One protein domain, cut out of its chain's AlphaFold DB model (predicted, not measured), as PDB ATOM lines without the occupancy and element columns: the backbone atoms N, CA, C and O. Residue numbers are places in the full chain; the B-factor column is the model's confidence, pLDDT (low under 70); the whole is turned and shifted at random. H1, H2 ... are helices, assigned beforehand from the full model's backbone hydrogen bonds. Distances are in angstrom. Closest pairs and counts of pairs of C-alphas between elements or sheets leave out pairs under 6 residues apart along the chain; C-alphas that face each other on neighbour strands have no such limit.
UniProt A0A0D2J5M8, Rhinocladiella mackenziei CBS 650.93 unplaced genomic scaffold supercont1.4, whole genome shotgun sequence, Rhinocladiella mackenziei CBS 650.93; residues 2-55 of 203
ATOM      1  N   PHE A   2     -36.141  -9.496 -31.397       53.12
ATOM      2  CA  PHE A   2     -35.922 -10.686 -30.545       53.12
ATOM      3  C   PHE A   2     -34.474 -11.206 -30.690       53.12
ATOM      4  O   PHE A   2     -34.223 -12.401 -30.783       53.12
ATOM      5  N   MET A   3     -33.511 -10.287 -30.836       56.97
ATOM      6  CA  MET A   3     -32.093 -10.624 -31.042       56.97
ATOM      7  C   MET A   3     -31.154  -9.811 -30.137       56.97
ATOM      8  O   MET A   3     -29.958  -9.753 -30.392       56.97
ATOM      9  N   GLU A   4     -31.683  -9.185 -29.081       61.12
ATOM     10  CA  GLU A   4     -30.925  -8.302 -28.175       61.12
ATOM     11  C   GLU A   4     -29.774  -9.000 -27.445       61.12
ATOM     12  O   GLU A   4     -28.808  -8.346 -27.079       61.12
ATOM     13  N   HIS A   5     -29.836 -10.327 -27.312       68.00
ATOM     14  CA  HIS A   5     -28.798 -11.134 -26.680       68.00
ATOM     15  C   HIS A   5     -28.076 -12.078 -27.662       68.00
ATOM     16  O   HIS A   5     -27.346 -12.970 -27.242       68.00
ATOM     17  N   ILE A   6     -28.244 -11.925 -28.985       62.66
ATOM     18  CA  ILE A   6     -27.571 -12.827 -29.948       62.66
ATOM     19  C   ILE A   6     -26.062 -12.608 -29.985       62.66
ATOM     20  O   ILE A   6     -25.310 -13.567 -30.134       62.66
ATOM     21  N   THR A   7     -25.599 -11.377 -29.769       61.34
ATOM     22  CA  THR A   7     -24.166 -11.074 -29.654       61.34
ATOM     23  C   THR A   7     -23.514 -11.684 -28.409       61.34
ATOM     24  O   THR A   7     -22.290 -11.742 -28.347       61.34
ATOM     25  N   GLY A   8     -24.304 -12.155 -27.434       63.97
ATOM     26  CA  GLY A   8     -23.827 -12.717 -26.171       63.97
ATOM     27  C   GLY A   8     -24.541 -13.998 -25.748       63.97
ATOM     28  O   GLY A   8     -24.588 -14.267 -24.555       63.97
ATOM     29  N   TRP A   9     -25.109 -14.770 -26.682       72.31
ATOM     30  CA  TRP A   9     -26.000 -15.895 -26.373       72.31
ATOM     31  C   TRP A   9     -25.359 -16.912 -25.414       72.31
ATOM     32  O   TRP A   9     -24.343 -17.530 -25.732       72.31
ATOM     33  N   GLY A  10     -25.971 -17.101 -24.239       75.44
ATOM     34  CA  GLY A  10     -25.450 -17.966 -23.170       75.44
ATOM     35  C   GLY A  10     -24.485 -17.267 -22.200       75.44
ATOM     36  O   GLY A  10     -23.987 -17.898 -21.268       75.44
ATOM     37  N   GLY A  11     -24.231 -15.974 -22.403       80.69
ATOM     38  CA  GLY A  11     -23.450 -15.103 -21.534       80.69
ATOM     39  C   GLY A  11     -24.299 -14.346 -20.507       80.69
ATOM     40  O   GLY A  11     -25.492 -14.585 -20.328       80.69
ATOM     41  N   ARG A  12     -23.661 -13.415 -19.788       85.31
ATOM     42  CA  ARG A  12     -24.353 -12.523 -18.842       85.31
ATOM     43  C   ARG A  12     -25.026 -11.389 -19.609       85.31
ATOM     44  O   ARG A  12     -24.437 -10.852 -20.539       85.31
ATOM     45  N   TRP A  13     -26.212 -10.989 -19.160       85.00
ATOM     46  CA  TRP A  13     -26.893  -9.798 -19.660       85.00
ATOM     47  C   TRP A  13     -26.040  -8.552 -19.438       85.00
ATOM     48  O   TRP A  13     -25.558  -8.311 -18.324       85.00
ATOM     49  N   THR A  14     -25.862  -7.772 -20.499       84.88
ATOM     50  CA  THR A  14     -25.138  -6.498 -20.451       84.88
ATOM     51  C   THR A  14     -26.102  -5.317 -20.318       84.88
ATOM     52  O   THR A  14     -27.303  -5.444 -20.550       84.88
ATOM     53  N   ALA A  15     -25.583  -4.140 -19.954       85.19
ATOM     54  CA  ALA A  15     -26.389  -2.919 -19.927       85.19
ATOM     55  C   ALA A  15     -26.947  -2.559 -21.320       85.19
ATOM     56  O   ALA A  15     -28.087  -2.117 -21.416       85.19
ATOM     57  N   SER A  16     -26.184  -2.817 -22.391       81.88
ATOM     58  CA  SER A  16     -26.631  -2.590 -23.772       81.88
ATOM     59  C   SER A  16     -27.772  -3.533 -24.164       81.88
ATOM     60  O   SER A  16     -28.728  -3.098 -24.803       81.88
ATOM     61  N   ASP A  17     -27.738  -4.797 -23.726       84.38
ATOM     62  CA  ASP A  17     -28.839  -5.740 -23.964       84.38
ATOM     63  C   ASP A  17     -30.140  -5.215 -23.333       84.38
ATOM     64  O   ASP A  17     -31.187  -5.198 -23.977       84.38
ATOM     65  N   LEU A  18     -30.064  -4.719 -22.091       87.25
ATOM     66  CA  LEU A  18     -31.211  -4.144 -21.380       87.25
ATOM     67  C   LEU A  18     -31.723  -2.854 -22.036       87.25
ATOM     68  O   LEU A  18     -32.935  -2.628 -22.075       87.25
ATOM     69  N   GLU A  19     -30.831  -2.022 -22.575       86.06
ATOM     70  CA  GLU A  19     -31.213  -0.831 -23.337       86.06
ATOM     71  C   GLU A  19     -32.005  -1.216 -24.598       86.06
ATOM     72  O   GLU A  19     -33.107  -0.700 -24.812       86.06
ATOM     73  N   HIS A  20     -31.539  -2.199 -25.371       86.06
ATOM     74  CA  HIS A  20     -32.263  -2.703 -26.544       86.06
ATOM     75  C   HIS A  20     -33.640  -3.296 -26.194       86.06
ATOM     76  O   HIS A  20     -34.623  -2.999 -26.884       86.06
ATOM     77  N   VAL A  21     -33.742  -4.063 -25.099       89.06
ATOM     78  CA  VAL A  21     -35.029  -4.575 -24.578       89.06
ATOM     79  C   VAL A  21     -35.967  -3.413 -24.244       89.06
ATOM     80  O   VAL A  21     -37.154  -3.431 -24.576       89.06
ATOM     81  N   SER A  22     -35.449  -2.372 -23.587       90.12
ATOM     82  CA  SER A  22     -36.259  -1.221 -23.179       90.12
ATOM     83  C   SER A  22     -36.842  -0.470 -24.382       90.12
ATOM     84  O   SER A  22     -38.017  -0.094 -24.366       90.12
ATOM     85  N   ILE A  23     -36.072  -0.349 -25.471       91.44
ATOM     86  CA  ILE A  23     -36.543   0.219 -26.739       91.44
ATOM     87  C   ILE A  23     -37.670  -0.648 -27.317       91.44
ATOM     88  O   ILE A  23     -38.691  -0.116 -27.755       91.44
ATOM     89  N   ALA A  24     -37.538  -1.976 -27.283       90.06
ATOM     90  CA  ALA A  24     -38.581  -2.887 -27.747       90.06
ATOM     91  C   ALA A  24     -39.902  -2.713 -26.974       90.06
ATOM     92  O   ALA A  24     -40.968  -2.567 -27.582       90.06
ATOM     93  N   ILE A  25     -39.825  -2.644 -25.642       92.81
ATOM     94  CA  ILE A  25     -40.982  -2.399 -24.766       92.81
ATOM     95  C   ILE A  25     -41.616  -1.035 -25.068       92.81
ATOM     96  O   ILE A  25     -42.841  -0.939 -25.174       92.81
ATOM     97  N   MET A  26     -40.803   0.009 -25.261       94.44
ATOM     98  CA  MET A  26     -41.281   1.344 -25.629       94.44
ATOM     99  C   MET A  26     -42.075   1.314 -26.943       94.44
ATOM    100  O   MET A  26     -43.180   1.855 -27.002       94.44
ATOM    101  N   PHE A  27     -41.550   0.652 -27.980       93.88
ATOM    102  CA  PHE A  27     -42.237   0.512 -29.268       93.88
ATOM    103  C   PHE A  27     -43.557  -0.250 -29.140       93.88
ATOM    104  O   PHE A  27     -44.559   0.157 -29.732       93.88
ATOM    105  N   PHE A  28     -43.581  -1.325 -28.351       94.25
ATOM    106  CA  PHE A  28     -44.805  -2.082 -28.101       94.25
ATOM    107  C   PHE A  28     -45.864  -1.232 -27.386       94.25
ATOM    108  O   PHE A  28     -47.002  -1.143 -27.849       94.25
ATOM    109  N   GLY A  29     -45.488  -0.555 -26.296       94.81
ATOM    110  CA  GLY A  29     -46.398   0.291 -25.523       94.81
ATOM    111  C   GLY A  29     -46.941   1.468 -26.335       94.81
ATOM    112  O   GLY A  29     -48.148   1.721 -26.333       94.81
ATOM    113  N   ALA A  30     -46.075   2.153 -27.085       94.06
ATOM    114  CA  ALA A  30     -46.487   3.264 -27.935       94.06
ATOM    115  C   ALA A  30     -47.362   2.807 -29.113       94.06
ATOM    116  O   ALA A  30     -48.344   3.478 -29.436       94.06
ATOM    117  N   GLY A  31     -47.055   1.654 -29.716       92.94
ATOM    118  CA  GLY A  31     -47.864   1.051 -30.774       92.94
ATOM    119  C   GLY A  31     -49.260   0.666 -30.287       92.94
ATOM    120  O   GLY A  31     -50.253   1.048 -30.907       92.94
ATOM    121  N   LEU A  32     -49.353  -0.010 -29.136       93.75
ATOM    122  CA  LEU A  32     -50.634  -0.359 -28.522       93.75
ATOM    123  C   LEU A  32     -51.447   0.897 -28.180       93.75
ATOM    124  O   LEU A  32     -52.619   0.981 -28.539       93.75
ATOM    125  N   CYS A  33     -50.827   1.896 -27.547       92.06
ATOM    126  CA  CYS A  33     -51.480   3.168 -27.230       92.06
ATOM    127  C   CYS A  33     -51.992   3.880 -28.494       92.06
ATOM    128  O   CYS A  33     -53.136   4.332 -28.536       92.06
ATOM    129  N   GLY A  34     -51.181   3.913 -29.557       90.75
ATOM    130  CA  GLY A  34     -51.564   4.489 -30.844       90.75
ATOM    131  C   GLY A  34     -52.790   3.806 -31.455       90.75
ATOM    132  O   GLY A  34     -53.712   4.498 -31.881       90.75
ATOM    133  N   LEU A  35     -52.834   2.471 -31.435       90.94
ATOM    134  CA  LEU A  35     -53.982   1.699 -31.925       90.94
ATOM    135  C   LEU A  35     -55.240   1.917 -31.072       90.94
ATOM    136  O   LEU A  35     -56.344   1.998 -31.608       90.94
ATOM    137  N   LEU A  36     -55.091   2.036 -29.750       89.56
ATOM    138  CA  LEU A  36     -56.216   2.288 -28.846       89.56
ATOM    139  C   LEU A  36     -56.836   3.674 -29.068       89.56
ATOM    140  O   LEU A  36     -58.058   3.790 -29.049       89.56
ATOM    141  N   ILE A  37     -56.026   4.706 -29.322       85.81
ATOM    142  CA  ILE A  37     -56.510   6.072 -29.597       85.81
ATOM    143  C   ILE A  37     -57.242   6.153 -30.945       85.81
ATOM    144  O   ILE A  37     -58.209   6.906 -31.084       85.81
ATOM    145  N   GLU A  38     -56.814   5.371 -31.934       85.44
ATOM    146  CA  GLU A  38     -57.484   5.289 -33.237       85.44
ATOM    147  C   GLU A  38     -58.737   4.394 -33.218       85.44
ATOM    148  O   GLU A  38     -59.554   4.457 -34.140       85.44
ATOM    149  N   SER A  39     -58.930   3.589 -32.165       87.12
ATOM    150  CA  SER A  39     -60.047   2.649 -32.065       87.12
ATOM    151  C   SER A  39     -61.392   3.361 -31.840       87.12
ATOM    152  O   SER A  39     -61.561   4.067 -30.838       87.12
ATOM    153  N   PRO A  40     -62.407   3.130 -32.699       83.00
ATOM    154  CA  PRO A  40     -63.722   3.751 -32.549       83.00
ATOM    155  C   PRO A  40     -64.447   3.277 -31.283       83.00
ATOM    156  O   PRO A  40     -65.163   4.061 -30.664       83.00
ATOM    157  N   THR A  41     -64.224   2.028 -30.863       85.44
ATOM    158  CA  THR A  41     -64.832   1.440 -29.659       85.44
ATOM    159  C   THR A  41     -64.285   2.074 -28.388       85.44
ATOM    160  O   THR A  41     -65.039   2.436 -27.493       85.44
ATOM    161  N   ILE A  42     -62.966   2.247 -28.295       84.06
ATOM    162  CA  ILE A  42     -62.361   2.901 -27.128       84.06
ATOM    163  C   ILE A  42     -62.788   4.364 -27.076       84.06
ATOM    164  O   ILE A  42     -63.142   4.870 -26.013       84.06
ATOM    165  N   ARG A  43     -62.841   5.033 -28.229       79.44
ATOM    166  CA  ARG A  43     -63.304   6.416 -28.310       79.44
ATOM    167  C   ARG A  43     -64.766   6.568 -27.895       79.44
ATOM    168  O   ARG A  43     -65.071   7.511 -27.173       79.44
ATOM    169  N   SER A  44     -65.659   5.665 -28.305       80.31
ATOM    170  CA  SER A  44     -67.062   5.718 -27.877       80.31
ATOM    171  C   SER A  44     -67.198   5.502 -26.370       80.31
ATOM    172  O   SER A  44     -67.959   6.222 -25.736       80.31
ATOM    173  N   LEU A  45     -66.402   4.609 -25.775       82.88
ATOM    174  CA  LEU A  45     -66.367   4.398 -24.324       82.88
ATOM    175  C   LEU A  45     -65.823   5.612 -23.557       82.88
ATOM    176  O   LEU A  45     -66.371   5.981 -22.520       82.88
ATOM    177  N   LEU A  46     -64.763   6.250 -24.063       79.00
ATOM    178  CA  LEU A  46     -64.194   7.464 -23.466       79.00
ATOM    179  C   LEU A  46     -65.156   8.653 -23.585       79.00
ATOM    180  O   LEU A  46     -65.314   9.419 -22.635       79.00
ATOM    181  N   ASN A  47     -65.832   8.776 -24.727       76.94
ATOM    182  CA  ASN A  47     -66.786   9.850 -24.990       76.94
ATOM    183  C   ASN A  47     -68.149   9.619 -24.324       76.94
ATOM    184  O   ASN A  47     -68.834  10.599 -24.044       76.94
ATOM    185  N   ALA A  48     -68.532   8.374 -24.015       70.94
ATOM    186  CA  ALA A  48     -69.806   8.051 -23.369       70.94
ATOM    187  C   ALA A  48     -70.003   8.831 -22.058       70.94
ATOM    188  O   ALA A  48     -71.090   9.336 -21.799       70.94
ATOM    189  N   ARG A  49     -68.930   9.025 -21.279       60.72
ATOM    190  CA  ARG A  49     -68.967   9.843 -20.052       60.72
ATOM    191  C   ARG A  49     -69.104  11.345 -20.311       60.72
ATOM    192  O   ARG A  49     -69.665  12.050 -19.481       60.72
ATOM    193  N   ALA A  50     -68.584  11.845 -21.432       60.44
ATOM    194  CA  ALA A  50     -68.665  13.261 -21.790       60.44
ATOM    195  C   ALA A  50     -70.061  13.635 -22.321       60.44
ATOM    196  O   ALA A  50     -70.560  14.722 -22.035       60.44
ATOM    197  N   THR A  51     -70.713  12.717 -23.042       57.53
ATOM    198  CA  THR A  51     -72.074  12.905 -23.570       57.53
ATOM    199  C   THR A  51     -73.135  12.943 -22.463       57.53
ATOM    200  O   THR A  51     -74.113  13.674 -22.593       57.53
ATOM    201  N   GLU A  52     -72.928  12.246 -21.341       57.72
ATOM    202  CA  GLU A  52     -73.839  12.306 -20.182       57.72
ATOM    203  C   GLU A  52     -73.829  13.667 -19.455       57.72
ATOM    204  O   GLU A  52     -74.794  14.001 -18.771       57.72
ATOM    205  N   GLN A  53     -72.770  14.475 -19.605       56.50
ATOM    206  CA  GLN A  53     -72.599  15.737 -18.866       56.50
ATOM    207  C   GLN A  53     -73.008  16.999 -19.644       56.50
ATOM    208  O   GLN A  53     -73.134  18.063 -19.038       56.50
ATOM    209  N   SER A  54     -73.239  16.926 -20.960       49.34
ATOM    210  CA  SER A  54     -73.650  18.090 -21.756       49.34
ATOM    211  C   SER A  54     -74.442  17.669 -23.004       49.34
ATOM    212  O   SER A  54     -73.843  17.170 -23.957       49.34
ATOM    213  N   PRO A  55     -75.768  17.899 -23.062       51.00
ATOM    214  CA  PRO A  55     -76.595  17.602 -24.234       51.00
ATOM    215  C   PRO A  55     -76.504  18.718 -25.291       51.00
ATOM    216  O   PRO A  55     -77.518  19.147 -25.841       51.00
TER     217      PRO A  55
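Overview. This is residues 2 to 55 of the 203 residues of an uncharacterized protein of Rhinocladiella mackenziei CBS 650.93 (UniProt A0A0D2J5M8). One long helix, H1, forms a rod, and the shorter helix H2 carries on from its far end at a steep angle, making an open corner. At the other end, residues 2 to 14, with no named element, loop round in a hook before H1. The printed part has 54 residues with two named helices, H1 then H2, and no named strand; its class is all helix. It is extended, with a radius of gyration of the C-alphas of 19.5 A and spans of 62 by 16 by 12 A.

Arrangement. H1, residues 15 to 38, and H2, residues 40 to 51, are close but not clearly touching; their closest C-alphas, those of Leu 36 and Ile 42, are 6.4 A apart. They run the same way at a steep tilt of 64 degrees. Every O i to N i+4 pair is within hydrogen-bond range in H1, and 6 of 8 in H2.

Along the chain. H1 is 34.8 A long from C-alpha 15 at (-26.389, -2.919, -19.927) to C-alpha 38. H2 is 15.3 A long and ends at C-alpha 51, (-72.074, 12.905, -23.570).

Size, cuts and confidence. The C-alphas farthest apart, those of Gly 11 and Pro 55, are 62.5 A apart. The printed part has no cut, and the link from H1 to H2 is tight. Residues 2 to 8 and 49 to 55 have pLDDT under 70.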